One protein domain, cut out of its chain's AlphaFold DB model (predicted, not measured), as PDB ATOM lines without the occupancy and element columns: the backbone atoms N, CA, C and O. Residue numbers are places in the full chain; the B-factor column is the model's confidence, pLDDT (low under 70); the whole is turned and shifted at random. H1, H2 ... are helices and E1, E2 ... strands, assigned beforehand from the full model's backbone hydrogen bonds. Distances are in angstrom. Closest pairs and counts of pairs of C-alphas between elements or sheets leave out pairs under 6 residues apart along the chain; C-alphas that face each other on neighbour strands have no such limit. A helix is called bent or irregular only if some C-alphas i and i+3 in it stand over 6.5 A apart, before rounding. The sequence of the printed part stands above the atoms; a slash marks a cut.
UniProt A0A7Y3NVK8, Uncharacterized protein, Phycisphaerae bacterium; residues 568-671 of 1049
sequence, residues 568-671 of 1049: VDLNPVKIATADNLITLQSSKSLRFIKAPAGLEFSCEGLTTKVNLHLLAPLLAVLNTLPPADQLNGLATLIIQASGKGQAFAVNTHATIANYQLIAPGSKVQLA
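Overview. This is residues 568 to 671 of the 1049 residues of an uncharacterized protein of Phycisphaerae bacterium (UniProt A0A7Y3NVK8). This is a long, bent and twisted sheet: three long strands, E5, E6 and E7, run side by side, the short strands E3 and E4 lie along one side of E5, with E2 beside E3 and E1 beside E4, and the short helix H1 sits beside the strands towards one end. E4 with E1 lies beside the first part of E5, and E3 with E2 beside its later part. The printed part has 104 residues and is mostly strand, with seven named strands and one named helix: along the chain E1 to E5 come first, then H1, then E6 and E7; the sheet is branched at E5, which has E3, E4 and E6 as neighbours, and its neighbour pairs are antiparallel. The whole is loose, with a radius of gyration of the C-alphas of 17.4 A, and a rod of 57 by 27 by 23 A.

Arrangement. E1, residues 568 to 570, neighbours E4, residues 590 to 595, with N 568 and O 592 2.8 A apart. E2, residues 574 to 576, forms a hairpin with E3, residues 582 to 586; N 584 and O 575 are 2.8 A apart. E5, residues 598 to 611, has E3 and E4 on one side and E6, residues 630 to 644, on the other side. N 585 of E3 is 2.9 A from O 607, N 593 of E4, the hairpin partner of E5, is 2.8 A from O 600, and N 603 is 2.7 A from O 641 of E6. H1, residues 612 to 621, is on the sheet but at the sheet's level, at a height of 3.0 A; its closest C-alphas to E6 are His 613 and Asn 632, 4.7 A apart. H1 is only just irregular, with C-alphas 614 and 617 6.9 A apart, and 4 of 6 O i to N i+4 pairs are within hydrogen-bond range. E7, residues 647 to 662, forms a hairpin with E6 at 177 degrees; N 636 and O 655 are 2.7 A apart.

Along the chain. E1 begins at C-alpha 568, (6.390, -26.332, 4.060). E4 measures 15.7 A, E5 36.1 A, H1 14.4 A, E6 39.3 A and E7 39.0 A. E5 bends by 64 degrees at residue 605, E6 by 76 degrees at 633 and E7 by 78 degrees at 658. E7 ends at C-alpha 662, (21.975, 12.694, -6.039).

Size, cuts and confidence. The C-alphas farthest apart, of Pro 596 and Lys 667, are 57.7 A apart. The printed part has no cut and no long link. Confidence is under 70 at residues 571 to 573, 575 to 582, 622, 624 and 667 to 668.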
ATOM      1  N   VAL A 568       5.749 -27.209   3.070       73.00
ATOM      2  CA  VAL A 568       6.390 -26.332   4.060       73.00
ATOM      3  C   VAL A 568       5.587 -25.042   4.118       73.00
ATOM      4  O   VAL A 568       5.632 -24.250   3.179       73.00
ATOM      5  N   ASP A 569       4.863 -24.840   5.217       73.25
ATOM      6  CA  ASP A 569       4.154 -23.596   5.513       73.25
ATOM      7  C   ASP A 569       4.996 -22.771   6.498       73.25
ATOM      8  O   ASP A 569       5.116 -23.105   7.678       73.25
ATOM      9  N   LEU A 570       5.603 -21.686   6.023       73.81
ATOM     10  CA  LEU A 570       6.279 -20.716   6.877       73.81
ATOM     11  C   LEU A 570       5.238 -19.705   7.366       73.81
ATOM     12  O   LEU A 570       4.846 -18.815   6.612       73.81
ATOM     13  N   ASN A 571       4.777 -19.851   8.613       69.06
ATOM     14  CA  ASN A 571       3.936 -18.862   9.307       69.06
ATOM     15  C   ASN A 571       4.542 -17.448   9.212       69.06
ATOM     16  O   ASN A 571       5.762 -17.360   9.067       69.06
ATOM     17  N   PRO A 572       3.725 -16.366   9.277       62.28
ATOM     18  CA  PRO A 572       4.082 -15.006   8.865       62.28
ATOM     19  C   PRO A 572       5.566 -14.688   9.012       62.28
ATOM     20  O   PRO A 572       6.084 -14.493  10.113       62.28
ATOM     21  N   VAL A 573       6.263 -14.699   7.879       67.00
ATOM     22  CA  VAL A 573       7.712 -14.542   7.855       67.00
ATOM     23  C   VAL A 573       8.027 -13.065   8.021       67.00
ATOM     24  O   VAL A 573       7.660 -12.248   7.172       67.00
ATOM     25  N   LYS A 574       8.699 -12.736   9.128       72.00
ATOM     26  CA  LYS A 574       9.346 -11.442   9.341       72.00
ATOM     27  C   LYS A 574      10.848 -11.623   9.160       72.00
ATOM     28  O   LYS A 574      11.518 -12.129  10.056       72.00
ATOM     29  N   ILE A 575      11.368 -11.210   8.009       68.38
ATOM     30  CA  ILE A 575      12.815 -11.119   7.790       68.38
ATOM     31  C   ILE A 575      13.188  -9.660   7.997       68.38
ATOM     32  O   ILE A 575      12.763  -8.796   7.232       68.38
ATOM     33  N   ALA A 576      13.945  -9.400   9.056       67.19
ATOM     34  CA  ALA A 576      14.550  -8.108   9.311       67.19
ATOM     35  C   ALA A 576      16.070  -8.256   9.246       67.19
ATOM     36  O   ALA A 576      16.623  -9.224   9.774       67.19
ATOM     37  N   THR A 577      16.749  -7.305   8.615       65.00
ATOM     38  CA  THR A 577      18.194  -7.151   8.824       65.00
ATOM     39  C   THR A 577      18.453  -6.776  10.292       65.00
ATOM     40  O   THR A 577      17.552  -6.282  10.972       65.00
ATOM     41  N   ALA A 578      19.657  -7.031  10.821       58.66
ATOM     42  CA  ALA A 578      19.973  -6.821  12.248       58.66
ATOM     43  C   ALA A 578      19.745  -5.370  12.735       58.66
ATOM     44  O   ALA A 578      19.565  -5.120  13.923       58.66
ATOM     45  N   ASP A 579      19.719  -4.432  11.799       62.78
ATOM     46  CA  ASP A 579      19.486  -2.996  11.937       62.78
ATOM     47  C   ASP A 579      18.072  -2.553  11.494       62.78
ATOM     48  O   ASP A 579      17.774  -1.361  11.478       62.78
ATOM     49  N   ASN A 580      17.181  -3.496  11.159       57.91
ATOM     50  CA  ASN A 580      15.829  -3.278  10.624       57.91
ATOM     51  C   ASN A 580      15.767  -2.420   9.339       57.91
ATOM     52  O   ASN A 580      14.703  -1.889   9.012       57.91
ATOM     53  N   LEU A 581      16.868  -2.301   8.589       59.66
ATOM     54  CA  LEU A 581      16.931  -1.556   7.324       59.66
ATOM     55  C   LEU A 581      15.943  -2.068   6.273       59.66
ATOM     56  O   LEU A 581      15.351  -1.281   5.533       59.66
ATOM     57  N   ILE A 582      15.761  -3.385   6.219       68.50
ATOM     58  CA  ILE A 582      14.769  -4.041   5.373       68.50
ATOM     59  C   ILE A 582      13.941  -4.932   6.283       68.50
ATOM     60  O   ILE A 582      14.477  -5.853   6.892       68.50
ATOM     61  N   THR A 583      12.638  -4.659   6.370       72.25
ATOM     62  CA  THR A 583      11.677  -5.572   6.996       72.25
ATOM     63  C   THR A 583      10.756  -6.111   5.912       72.25
ATOM     64  O   THR A 583       9.965  -5.367   5.331       72.25
ATOM     65  N   LEU A 584      10.878  -7.399   5.617       74.31
ATOM     66  CA  LEU A 584       9.935  -8.153   4.799       74.31
ATOM     67  C   LEU A 584       8.923  -8.784   5.745       74.31
ATOM     68  O   LEU A 584       9.316  -9.542   6.632       74.31
ATOM     69  N   GLN A 585       7.644  -8.466   5.572       81.62
ATOM     70  CA  GLN A 585       6.571  -9.044   6.368       81.62
ATOM     71  C   GLN A 585       5.517  -9.647   5.446       81.62
ATOM     72  O   GLN A 585       4.879  -8.944   4.658       81.62
ATOM     73  N   SER A 586       5.333 -10.960   5.554       80.88
ATOM     74  CA  SER A 586       4.227 -11.647   4.896       80.88
ATOM     75  C   SER A 586       2.973 -11.577   5.765       80.88
ATOM     76  O   SER A 586       3.028 -11.877   6.957       80.88
ATOM     77  N   SER A 587       1.840 -11.185   5.180       76.81
ATOM     78  CA  SER A 587       0.536 -11.185   5.869       76.81
ATOM     79  C   SER A 587      -0.073 -12.588   6.013       76.81
ATOM     80  O   SER A 587      -0.948 -12.797   6.854       76.81
ATOM     81  N   LYS A 588       0.408 -13.553   5.221       82.69
ATOM     82  CA  LYS A 588      -0.006 -14.963   5.219       82.69
ATOM     83  C   LYS A 588       1.206 -15.896   5.229       82.69
ATOM     84  O   LYS A 588       2.341 -15.450   5.053       82.69
ATOM     85  N   SER A 589       0.983 -17.188   5.443       77.88
ATOM     86  CA  SER A 589       2.066 -18.172   5.409       77.88
ATOM     87  C   SER A 589       2.640 -18.320   3.993       77.88
ATOM     88  O   SER A 589       1.884 -18.362   3.022       77.88
ATOM     89  N   LEU A 590       3.969 -18.394   3.865       81.12
ATOM     90  CA  LEU A 590       4.620 -18.781   2.608       81.12
ATOM     91  C   LEU A 590       4.552 -20.300   2.494       81.12
ATOM     92  O   LEU A 590       5.074 -20.995   3.363       81.12
ATOM     93  N   ARG A 591       3.925 -20.808   1.438       83.44
ATOM     94  CA  ARG A 591       3.730 -22.245   1.238       83.44
ATOM     95  C   ARG A 591       4.614 -22.740   0.104       83.44
ATOM     96  O   ARG A 591       4.553 -22.188  -0.991       83.44
ATOM     97  N   PHE A 592       5.388 -23.793   0.352       83.12
ATOM     98  CA  PHE A 592       6.163 -24.522  -0.656       83.12
ATOM     99  C   PHE A 592       5.711 -25.981  -0.683       83.12
ATOM    100  O   PHE A 592       5.827 -26.686   0.316       83.12
ATOM    101  N   ILE A 593       5.216 -26.449  -1.822       82.00
ATOM    102  CA  ILE A 593       4.728 -27.815  -2.026       82.00
ATOM    103  C   ILE A 593       5.599 -28.472  -3.091       82.00
ATOM    104  O   ILE A 593       5.766 -27.952  -4.189       82.00
ATOM    105  N   LYS A 594       6.159 -29.646  -2.801       74.94
ATOM    106  CA  LYS A 594       6.824 -30.457  -3.828       74.94
ATOM    107  C   LYS A 594       5.757 -31.282  -4.550       74.94
ATOM    108  O   LYS A 594       5.341 -32.321  -4.043       74.94
ATOM    109  N   ALA A 595       5.297 -30.812  -5.707       75.56
ATOM    110  CA  ALA A 595       4.307 -31.497  -6.533       75.56
ATOM    111  C   ALA A 595       4.984 -32.438  -7.557       75.56
ATOM    112  O   ALA A 595       6.160 -32.255  -7.884       75.56
ATOM    113  N   PRO A 596       4.263 -33.427  -8.129       73.56
ATOM    114  CA  PRO A 596       4.806 -34.308  -9.172       73.56
ATOM    115  C   PRO A 596       5.348 -33.558 -10.401       73.56
ATOM    116  O   PRO A 596       6.268 -34.031 -11.058       73.56
ATOM    117  N   ALA A 597       4.799 -32.374 -10.690       72.75
ATOM    118  CA  ALA A 597       5.190 -31.519 -11.812       72.75
ATOM    119  C   ALA A 597       6.304 -30.501 -11.473       72.75
ATOM    120  O   ALA A 597       6.623 -29.648 -12.301       72.75
ATOM    121  N   GLY A 598       6.880 -30.558 -10.266       79.94
ATOM    122  CA  GLY A 598       7.914 -29.638  -9.788       79.94
ATOM    123  C   GLY A 598       7.531 -28.918  -8.492       79.94
ATOM    124  O   GLY A 598       6.590 -29.300  -7.800       79.94
ATOM    125  N   LEU A 599       8.286 -27.878  -8.139       79.06
ATOM    126  CA  LEU A 599       8.002 -27.065  -6.956       79.06
ATOM    127  C   LEU A 599       6.784 -26.169  -7.227       79.06
ATOM    128  O   LEU A 599       6.746 -25.429  -8.210       79.06
ATOM    129  N   GLU A 600       5.792 -26.245  -6.350       86.06
ATOM    130  CA  GLU A 600       4.711 -25.280  -6.229       86.06
ATOM    131  C   GLU A 600       5.039 -24.324  -5.080       86.06
ATOM    132  O   GLU A 600       5.493 -24.750  -4.017       86.06
ATOM    133  N   PHE A 601       4.830 -23.027  -5.278       88.00
ATOM    134  CA  PHE A 601       4.954 -22.055  -4.194       88.00
ATOM    135  C   PHE A 601       3.803 -21.060  -4.235       88.00
ATOM    136  O   PHE A 601       3.279 -20.760  -5.304       88.00
ATOM    137  N   SER A 602       3.406 -20.534  -3.081       86.75
ATOM    138  CA  SER A 602       2.484 -19.405  -2.995       86.75
ATOM    139  C   SER A 602       2.925 -18.442  -1.903       86.75
ATOM    140  O   SER A 602       3.153 -18.827  -0.755       86.75
ATOM    141  N   CYS A 603       3.020 -17.179  -2.283       85.56
ATOM    142  CA  CYS A 603       3.362 -16.040  -1.462       85.56
ATOM    143  C   CYS A 603       2.233 -15.025  -1.616       85.56
ATOM    144  O   CYS A 603       2.059 -14.454  -2.692       85.56
ATOM    145  N   GLU A 604       1.442 -14.819  -0.566       83.31
ATOM    146  CA  GLU A 604       0.351 -13.851  -0.586       83.31
ATOM    147  C   GLU A 604       0.648 -12.672   0.340       83.31
ATOM    148  O   GLU A 604       0.777 -12.824   1.555       83.31
ATOM    149  N   GLY A 605       0.699 -11.476  -0.249       80.75
ATOM    150  CA  GLY A 605       0.763 -10.222   0.492       80.75
ATOM    151  C   GLY A 605       2.078 -10.052   1.240       80.75
ATOM    152  O   GLY A 605       2.065  -9.693   2.421       80.75
ATOM    153  N   LEU A 606       3.198 -10.321   0.563       84.31
ATOM    154  CA  LEU A 606       4.513  -9.931   1.048       84.31
ATOM    155  C   LEU A 606       4.632  -8.420   0.911       84.31
ATOM    156  O   LEU A 606       4.621  -7.896  -0.199       84.31
ATOM    157  N   THR A 607       4.732  -7.736   2.042       86.50
ATOM    158  CA  THR A 607       4.863  -6.283   2.091       86.50
ATOM    159  C   THR A 607       6.220  -5.900   2.656       86.50
ATOM    160  O   THR A 607       6.700  -6.493   3.624       86.50
ATOM    161  N   THR A 608       6.861  -4.902   2.056       88.25
ATOM    162  CA  THR A 608       8.064  -4.297   2.624       88.25
ATOM    163  C   THR A 608       8.072  -2.797   2.411       88.25
ATOM    164  O   THR A 608       7.574  -2.294   1.403       88.25
ATOM    165  N   LYS A 609       8.618  -2.091   3.401       87.88
ATOM    166  CA  LYS A 609       8.942  -0.672   3.326       87.88
ATOM    167  C   LYS A 609      10.441  -0.532   3.464       87.88
ATOM    168  O   LYS A 609      11.038  -1.103   4.374       87.88
ATOM    169  N   VAL A 610      11.026   0.227   2.557       88.12
ATOM    170  CA  VAL A 610      12.463   0.287   2.377       88.12
ATOM    171  C   VAL A 610      12.870   1.737   2.160       88.12
ATOM    172  O   VAL A 610      12.413   2.388   1.221       88.12
ATOM    173  N   ASN A 611      13.729   2.255   3.035       89.31
ATOM    174  CA  ASN A 611      14.327   3.569   2.840       89.31
ATOM    175  C   ASN A 611      15.536   3.435   1.905       89.31
ATOM    176  O   ASN A 611      16.548   2.834   2.269       89.31
ATOM    177  N   LEU A 612      15.431   4.008   0.707       89.88
ATOM    178  CA  LEU A 612      16.455   3.915  -0.333       89.88
ATOM    179  C   LEU A 612      17.796   4.529   0.086       89.88
ATOM    180  O   LEU A 612      18.840   4.031  -0.335       89.88
ATOM    181  N   HIS A 613      17.778   5.521   0.983       89.44
ATOM    182  CA  HIS A 613      18.990   6.143   1.530       89.44
ATOM    183  C   HIS A 613      19.875   5.136   2.248       89.44
ATOM    184  O   HIS A 613      21.098   5.157   2.131       89.44
ATOM    185  N   LEU A 614      19.241   4.202   2.947       84.88
ATOM    186  CA  LEU A 614      19.939   3.187   3.716       84.88
ATOM    187  C   LEU A 614      20.402   2.016   2.839       84.88
ATOM    188  O   LEU A 614      21.283   1.260   3.237       84.88
ATOM    189  N   LEU A 615      19.840   1.882   1.634       83.44
ATOM    190  CA  LEU A 615      20.196   0.850   0.662       83.44
ATOM    191  C   LEU A 615      21.299   1.274  -0.304       83.44
ATOM    192  O   LEU A 615      21.968   0.407  -0.865       83.44
ATOM    193  N   ALA A 616      21.514   2.578  -0.484       80.06
ATOM    194  CA  ALA A 616      22.538   3.111  -1.377       80.06
ATOM    195  C   ALA A 616      23.940   2.490  -1.153       80.06
ATOM    196  O   ALA A 616      24.547   2.080  -2.144       80.06
ATOM    197  N   PRO A 617      24.439   2.295   0.091       77.38
ATOM    198  CA  PRO A 617      25.735   1.649   0.312       77.38
ATOM    199  C   PRO A 617      25.779   0.200  -0.189       77.38
ATOM    200  O   PRO A 617      26.778  -0.228  -0.762       77.38
ATOM    201  N   LEU A 618      24.688  -0.554  -0.018       74.44
ATOM    202  CA  LEU A 618      24.594  -1.935  -0.492       74.44
ATOM    203  C   LEU A 618      24.583  -1.988  -2.025       74.44
ATOM    204  O   LEU A 618      25.300  -2.788  -2.622       74.44
ATOM    205  N   LEU A 619      23.818  -1.102  -2.667       75.94
ATOM    206  CA  LEU A 619      23.777  -0.988  -4.127       75.94
ATOM    207  C   LEU A 619      25.139  -0.587  -4.711       75.94
ATOM    208  O   LEU A 619      25.503  -1.062  -5.792       75.94
ATOM    209  N   ALA A 620      25.911   0.221  -3.980       71.00
ATOM    210  CA  ALA A 620      27.279   0.562  -4.343       71.00
ATOM    211  C   ALA A 620      28.239  -0.626  -4.248       71.00
ATOM    212  O   ALA A 620      29.025  -0.848  -5.167       71.00
ATOM    213  N   VAL A 621      28.132  -1.445  -3.197       70.56
ATOM    214  CA  VAL A 621      28.906  -2.694  -3.070       70.56
ATOM    215  C   VAL A 621      28.583  -3.671  -4.207       70.56
ATOM    216  O   VAL A 621      29.474  -4.353  -4.707       70.56
ATOM    217  N   LEU A 622      27.328  -3.701  -4.661       66.62
ATOM    218  CA  LEU A 622      26.887  -4.529  -5.787       66.62
ATOM    219  C   LEU A 622      27.243  -3.943  -7.169       66.62
ATOM    220  O   LEU A 622      26.848  -4.519  -8.180       66.62
ATOM    221  N   ASN A 623      27.970  -2.818  -7.243       71.88
ATOM    222  CA  ASN A 623      28.272  -2.079  -8.481       71.88
ATOM    223  C   ASN A 623      27.025  -1.659  -9.288       71.88
ATOM    224  O   ASN A 623      27.099  -1.439 -10.495       71.88
ATOM    225  N   THR A 624      25.876  -1.534  -8.624       68.06
ATOM    226  CA  THR A 624      24.619  -1.078  -9.247       68.06
ATOM    227  C   THR A 624      24.401   0.428  -9.102       68.06
ATOM    228  O   THR A 624      23.648   1.015  -9.875       68.06
ATOM    229  N   LEU A 625      25.093   1.062  -8.151       74.00
ATOM    230  CA  LEU A 625      25.105   2.504  -7.916       74.00
ATOM    231  C   LEU A 625      26.569   2.966  -7.766       74.00
ATOM    232  O   LEU A 625      27.322   2.312  -7.050       74.00
ATOM    233  N   PRO A 626      27.036   4.045  -8.418       79.56
ATOM    234  CA  PRO A 626      28.371   4.576  -8.150       79.56
ATOM    235  C   PRO A 626      28.551   4.892  -6.654       79.56
ATOM    236  O   PRO A 626      27.632   5.440  -6.052       79.56
ATOM    237  N   PRO A 627      29.721   4.630  -6.034       80.25
ATOM    238  CA  PRO A 627      29.905   4.828  -4.589       80.25
ATOM    239  C   PRO A 627      29.685   6.260  -4.086       80.25
ATOM    240  O   PRO A 627      29.485   6.465  -2.893       80.25
ATOM    241  N   ALA A 628      29.768   7.250  -4.978       85.06
ATOM    242  CA  ALA A 628      29.508   8.646  -4.648       85.06
ATOM    243  C   ALA A 628      28.008   8.985  -4.656       85.06
ATOM    244  O   ALA A 628      27.604   9.936  -3.992       85.06
ATOM    245  N   ASP A 629      27.188   8.237  -5.390       86.25
ATOM    246  CA  ASP A 629      25.790   8.587  -5.612       86.25
ATOM    247  C   ASP A 629      24.940   8.249  -4.380       86.25
ATOM    248  O   ASP A 629      25.090   7.201  -3.751       86.25
ATOM    249  N   GLN A 630      24.018   9.144  -4.033       88.44
ATOM    250  CA  GLN A 630      23.033   8.938  -2.977       88.44
ATOM    251  C   GLN A 630      21.665   8.680  -3.601       88.44
ATOM    252  O   GLN A 630      21.258   9.353  -4.550       88.44
ATOM    253  N   LEU A 631      20.938   7.725  -3.034       90.88
ATOM    254  CA  LEU A 631      19.585   7.375  -3.444       90.88
ATOM    255  C   LEU A 631      18.637   7.737  -2.306       90.88
ATOM    256  O   LEU A 631      18.794   7.215  -1.218       90.88
ATOM    257  N   ASN A 632      17.654   8.598  -2.522       92.69
ATOM    258  CA  ASN A 632      16.644   8.927  -1.517       92.69
ATOM    259  C   ASN A 632      15.265   8.455  -1.983       92.69
ATOM    260  O   ASN A 632      15.025   8.287  -3.178       92.69
ATOM    261  N   GLY A 633      14.367   8.242  -1.025       93.31
ATOM    262  CA  GLY A 633      12.980   7.849  -1.264       93.31
ATOM    263  C   GLY A 633      12.532   6.709  -0.353       93.31
ATOM    264  O   GLY A 633      13.349   5.980   0.213       93.31
ATOM    265  N   LEU A 634      11.219   6.560  -0.207       93.25
ATOM    266  CA  LEU A 634      10.603   5.476   0.556       93.25
ATOM    267  C   LEU A 634       9.896   4.524  -0.404       93.25
ATOM    268  O   LEU A 634       8.832   4.850  -0.929       93.25
ATOM    269  N   ALA A 635      10.484   3.352  -0.618       93.69
ATOM    270  CA  ALA A 635       9.896   2.301  -1.429       93.69
ATOM    271  C   ALA A 635       8.928   1.454  -0.590       93.69
ATOM    272  O   ALA A 635       9.273   1.005   0.501       93.69
ATOM    273  N   THR A 636       7.724   1.224  -1.100       93.31
ATOM    274  CA  THR A 636       6.761   0.239  -0.606       93.31
ATOM    275  C   THR A 636       6.554  -0.794  -1.700       93.31
ATOM    276  O   THR A 636       6.278  -0.436  -2.838       93.31
ATOM    277  N   LEU A 637       6.685  -2.070  -1.368       92.44
ATOM    278  CA  LEU A 637       6.554  -3.171  -2.314       92.44
ATOM    279  C   LEU A 637       5.570  -4.192  -1.756       92.44
ATOM    280  O   LEU A 637       5.717  -4.628  -0.615       92.44
ATOM    281  N   ILE A 638       4.581  -4.551  -2.566       92.94
ATOM    282  CA  ILE A 638       3.573  -5.571  -2.300       92.94
ATOM    283  C   ILE A 638       3.716  -6.622  -3.394       92.94
ATOM    284  O   ILE A 638       3.484  -6.324  -4.562       92.94
ATOM    285  N   ILE A 639       4.102  -7.840  -3.024       90.94
ATOM    286  CA  ILE A 639       4.232  -8.962  -3.956       90.94
ATOM    287  C   ILE A 639       3.244 -10.052  -3.565       90.94
ATOM    288  O   ILE A 639       3.169 -10.488  -2.412       90.94
ATOM    289  N   GLN A 640       2.518 -10.525  -4.565       91.56
ATOM    290  CA  GLN A 640       1.842 -11.806  -4.568       91.56
ATOM    291  C   GLN A 640       2.469 -12.638  -5.677       91.56
ATOM    292  O   GLN A 640       2.535 -12.200  -6.823       91.56
ATOM    293  N   ALA A 641       2.961 -13.822  -5.353       91.75
ATOM    294  CA  ALA A 641       3.552 -14.702  -6.344       91.75
ATOM    295  C   ALA A 641       3.098 -16.133  -6.101       91.75
ATOM    296  O   ALA A 641       3.045 -16.586  -4.961       91.75
ATOM    297  N   SER A 642       2.794 -16.856  -7.166       92.06
ATOM    298  CA  SER A 642       2.552 -18.290  -7.106       92.06
ATOM    299  C   SER A 642       3.313 -18.994  -8.216       92.06
ATOM    300  O   SER A 642       3.594 -18.409  -9.254       92.06
ATOM    301  N   GLY A 643       3.694 -20.243  -8.009       90.31
ATOM    302  CA  GLY A 643       4.427 -21.035  -8.986       90.31
ATOM    303  C   GLY A 643       3.912 -22.453  -9.034       90.31
ATOM    304  O   GLY A 643       3.483 -22.986  -8.014       90.31
ATOM    305  N   LYS A 644       3.962 -23.056 -10.222       89.88
ATOM    306  CA  LYS A 644       3.712 -24.477 -10.452       89.88
ATOM    307  C   LYS A 644       4.623 -24.989 -11.561       89.88
ATOM    308  O   LYS A 644       4.440 -24.664 -12.736       89.88
ATOM    309  N   GLY A 645       5.598 -25.813 -11.183       90.56
ATOM    310  CA  GLY A 645       6.578 -26.353 -12.123       90.56
ATOM    311  C   GLY A 645       7.448 -25.240 -12.711       90.56
ATOM    312  O   GLY A 645       8.133 -24.542 -11.972       90.56
ATOM    313  N   GLN A 646       7.418 -25.072 -14.036       89.56
ATOM    314  CA  GLN A 646       8.183 -24.034 -14.748       89.56
ATOM    315  C   GLN A 646       7.431 -22.703 -14.887       89.56
ATOM    316  O   GLN A 646       8.023 -21.707 -15.299       89.56
ATOM    317  N   ALA A 647       6.133 -22.673 -14.577       91.31
ATOM    318  CA  ALA A 647       5.317 -21.471 -14.671       91.31
ATOM    319  C   ALA A 647       5.205 -20.778 -13.311       91.31
ATOM    320  O   ALA A 647       5.057 -21.435 -12.280       91.31
ATOM    321  N   PHE A 648       5.212 -19.450 -13.311       92.75
ATOM    322  CA  PHE A 648       4.969 -18.647 -12.120       92.75
ATOM    323  C   PHE A 648       4.091 -17.446 -12.450       92.75
ATOM    324  O   PHE A 648       4.258 -16.837 -13.494       92.75
ATOM    325  N   ALA A 649       3.145 -17.104 -11.588       94.44
ATOM    326  CA  ALA A 649       2.360 -15.885 -11.659       94.44
ATOM    327  C   ALA A 649       2.884 -14.874 -10.639       94.44
ATOM    328  O   ALA A 649       3.261 -15.238  -9.524       94.44
ATOM    329  N   VAL A 650       2.898 -13.604 -11.021       94.62
ATOM    330  CA  VAL A 650       3.296 -12.484 -10.170       94.62
ATOM    331  C   VAL A 650       2.242 -11.397 -10.286       94.62
ATOM    332  O   VAL A 650       1.851 -11.030 -11.389       94.62
ATOM    333  N   ASN A 651       1.809 -10.884  -9.144       95.69
ATOM    334  CA  ASN A 651       1.048  -9.660  -8.991       95.69
ATOM    335  C   ASN A 651       1.825  -8.764  -8.021       95.69
ATOM    336  O   ASN A 651       1.870  -9.016  -6.816       95.69
ATOM    337  N   THR A 652       2.484  -7.755  -8.571       94.81
ATOM    338  CA  THR A 652       3.348  -6.836  -7.843       94.81
ATOM    339  C   THR A 652       2.821  -5.423  -7.985       94.81
ATOM    340  O   THR A 652       2.638  -4.937  -9.097       94.81
ATOM    341  N   HIS A 653       2.670  -4.754  -6.848       95.94
ATOM    342  CA  HIS A 653       2.478  -3.315  -6.768       95.94
ATOM    343  C   HIS A 653       3.640  -2.719  -5.977       95.94
ATOM    344  O   HIS A 653       3.859  -3.081  -4.819       95.94
ATOM    345  N   ALA A 654       4.399  -1.818  -6.586       95.06
ATOM    346  CA  ALA A 654       5.466  -1.094  -5.916       95.06
ATOM    347  C   ALA A 654       5.266   0.408  -6.076       95.06
ATOM    348  O   ALA A 654       4.895   0.883  -7.142       95.06
ATOM    349  N   THR A 655       5.552   1.167  -5.027       96.00
ATOM    350  CA  THR A 655       5.593   2.629  -5.063       96.00
ATOM    351  C   THR A 655       6.881   3.115  -4.428       96.00
ATOM    352  O   THR A 655       7.377   2.515  -3.483       96.00
ATOM    353  N   ILE A 656       7.448   4.200  -4.934       95.44
ATOM    354  CA  ILE A 656       8.581   4.892  -4.332       95.44
ATOM    355  C   ILE A 656       8.169   6.343  -4.172       95.44
ATOM    356  O   ILE A 656       8.035   7.056  -5.161       95.44
ATOM    357  N   ALA A 657       7.964   6.776  -2.933       95.75
ATOM    358  CA  ALA A 657       7.658   8.166  -2.632       95.75
ATOM    359  C   ALA A 657       8.948   8.989  -2.558       95.75
ATOM    360  O   ALA A 657       9.902   8.578  -1.890       95.75
ATOM    361  N   ASN A 658       8.951  10.168  -3.188       93.69
ATOM    362  CA  ASN A 658      10.072  11.116  -3.177       93.69
ATOM    363  C   ASN A 658      11.419  10.500  -3.607       93.69
ATOM    364  O   ASN A 658      12.456  10.772  -3.000       93.69
ATOM    365  N   TYR A 659      11.407   9.660  -4.641       93.44
ATOM    366  CA  TYR A 659      12.609   9.153  -5.289       93.44
ATOM    367  C   TYR A 659      13.508  10.305  -5.742       93.44
ATOM    368  O   TYR A 659      13.063  11.190  -6.473       93.44
ATOM    369  N   GLN A 660      14.779  10.274  -5.350       91.00
ATOM    370  CA  GLN A 660      15.777  11.237  -5.802       91.00
ATOM    371  C   GLN A 660      17.149  10.570  -5.915       91.00
ATOM    372  O   GLN A 660      17.627   9.964  -4.958       91.00
ATOM    373  N   LEU A 661      17.801  10.724  -7.067       87.31
ATOM    374  CA  LEU A 661      19.197  10.341  -7.269       87.31
ATOM    375  C   LEU A 661      20.078  11.593  -7.184       87.31
ATOM    376  O   LEU A 661      19.915  12.528  -7.972       87.31
ATOM    377  N   ILE A 662      21.008  11.611  -6.233       85.69
ATOM    378  CA  ILE A 662      21.975  12.694  -6.039       85.69
ATOM    379  C   ILE A 662      23.354  12.157  -6.410       85.69
ATOM    380  O   ILE A 662      23.966  11.440  -5.630       85.69
ATOM    381  N   ALA A 663      23.857  12.531  -7.583       83.19
ATOM    382  CA  ALA A 663      25.213  12.202  -8.014       83.19
ATOM    383  C   ALA A 663      26.158  13.390  -7.732       83.19
ATOM    384  O   ALA A 663      26.030  14.433  -8.390       83.19
ATOM    385  N   PRO A 664      27.090  13.305  -6.760       77.06
ATOM    386  CA  PRO A 664      28.004  14.399  -6.441       77.06
ATOM    387  C   PRO A 664      28.859  14.779  -7.652       77.06
ATOM    388  O   PRO A 664      29.574  13.959  -8.220       77.06
ATOM    389  N   GLY A 665      28.787  16.047  -8.059       72.62
ATOM    390  CA  GLY A 665      29.480  16.555  -9.249       72.62
ATOM    391  C   GLY A 665      28.647  16.522 -10.532       72.62
ATOM    392  O   GLY A 665      29.032  17.164 -11.512       72.62
ATOM    393  N   SER A 666      27.476  15.875 -10.527       72.50
ATOM    394  CA  SER A 666      26.475  16.110 -11.565       72.50
ATOM    395  C   SER A 666      25.947  17.537 -11.435       72.50
ATOM    396  O   SER A 666      25.536  17.976 -10.361       72.50
ATOM    397  N   LYS A 667      25.924  18.273 -12.549       64.94
ATOM    398  CA  LYS A 667      25.240  19.577 -12.626       64.94
ATOM    399  C   LYS A 667      23.716  19.440 -12.588       64.94
ATOM    400  O   LYS A 667      23.020  20.446 -12.509       64.94
ATOM    401  N   VAL A 668      23.216  18.211 -12.681       61.97
ATOM    402  CA  VAL A 668      21.799  17.882 -12.742       61.97
ATOM    403  C   VAL A 668      21.459  17.070 -11.502       61.97
ATOM    404  O   VAL A 668      21.890  15.924 -11.367       61.97
ATOM    405  N   GLN A 669      20.690  17.675 -10.603       71.50
ATOM    406  CA  GLN A 669      19.987  16.953  -9.551       71.50
ATOM    407  C   GLN A 669      18.561  16.724 -10.029       71.50
ATOM    408  O   GLN A 669      17.880  17.673 -10.424       71.50
ATOM    409  N   LEU A 670      18.117  15.469 -10.015       73.00
ATOM    410  CA  LEU A 670      16.726  15.169 -10.318       73.00
ATOM    411  C   LEU A 670      15.853  15.756  -9.207       73.00
ATOM    412  O   LEU A 670      16.154  15.604  -8.019       73.00
ATOM    413  N   ALA A 671      14.780  16.444  -9.591       82.56
ATOM    414  CA  ALA A 671      13.748  16.804  -8.632       82.56
ATOM    415  C   ALA A 671      13.145  15.512  -8.050       82.56
ATOM    416  O   ALA A 671      13.017  14.530  -8.793       82.56
TER     417      ALA A 671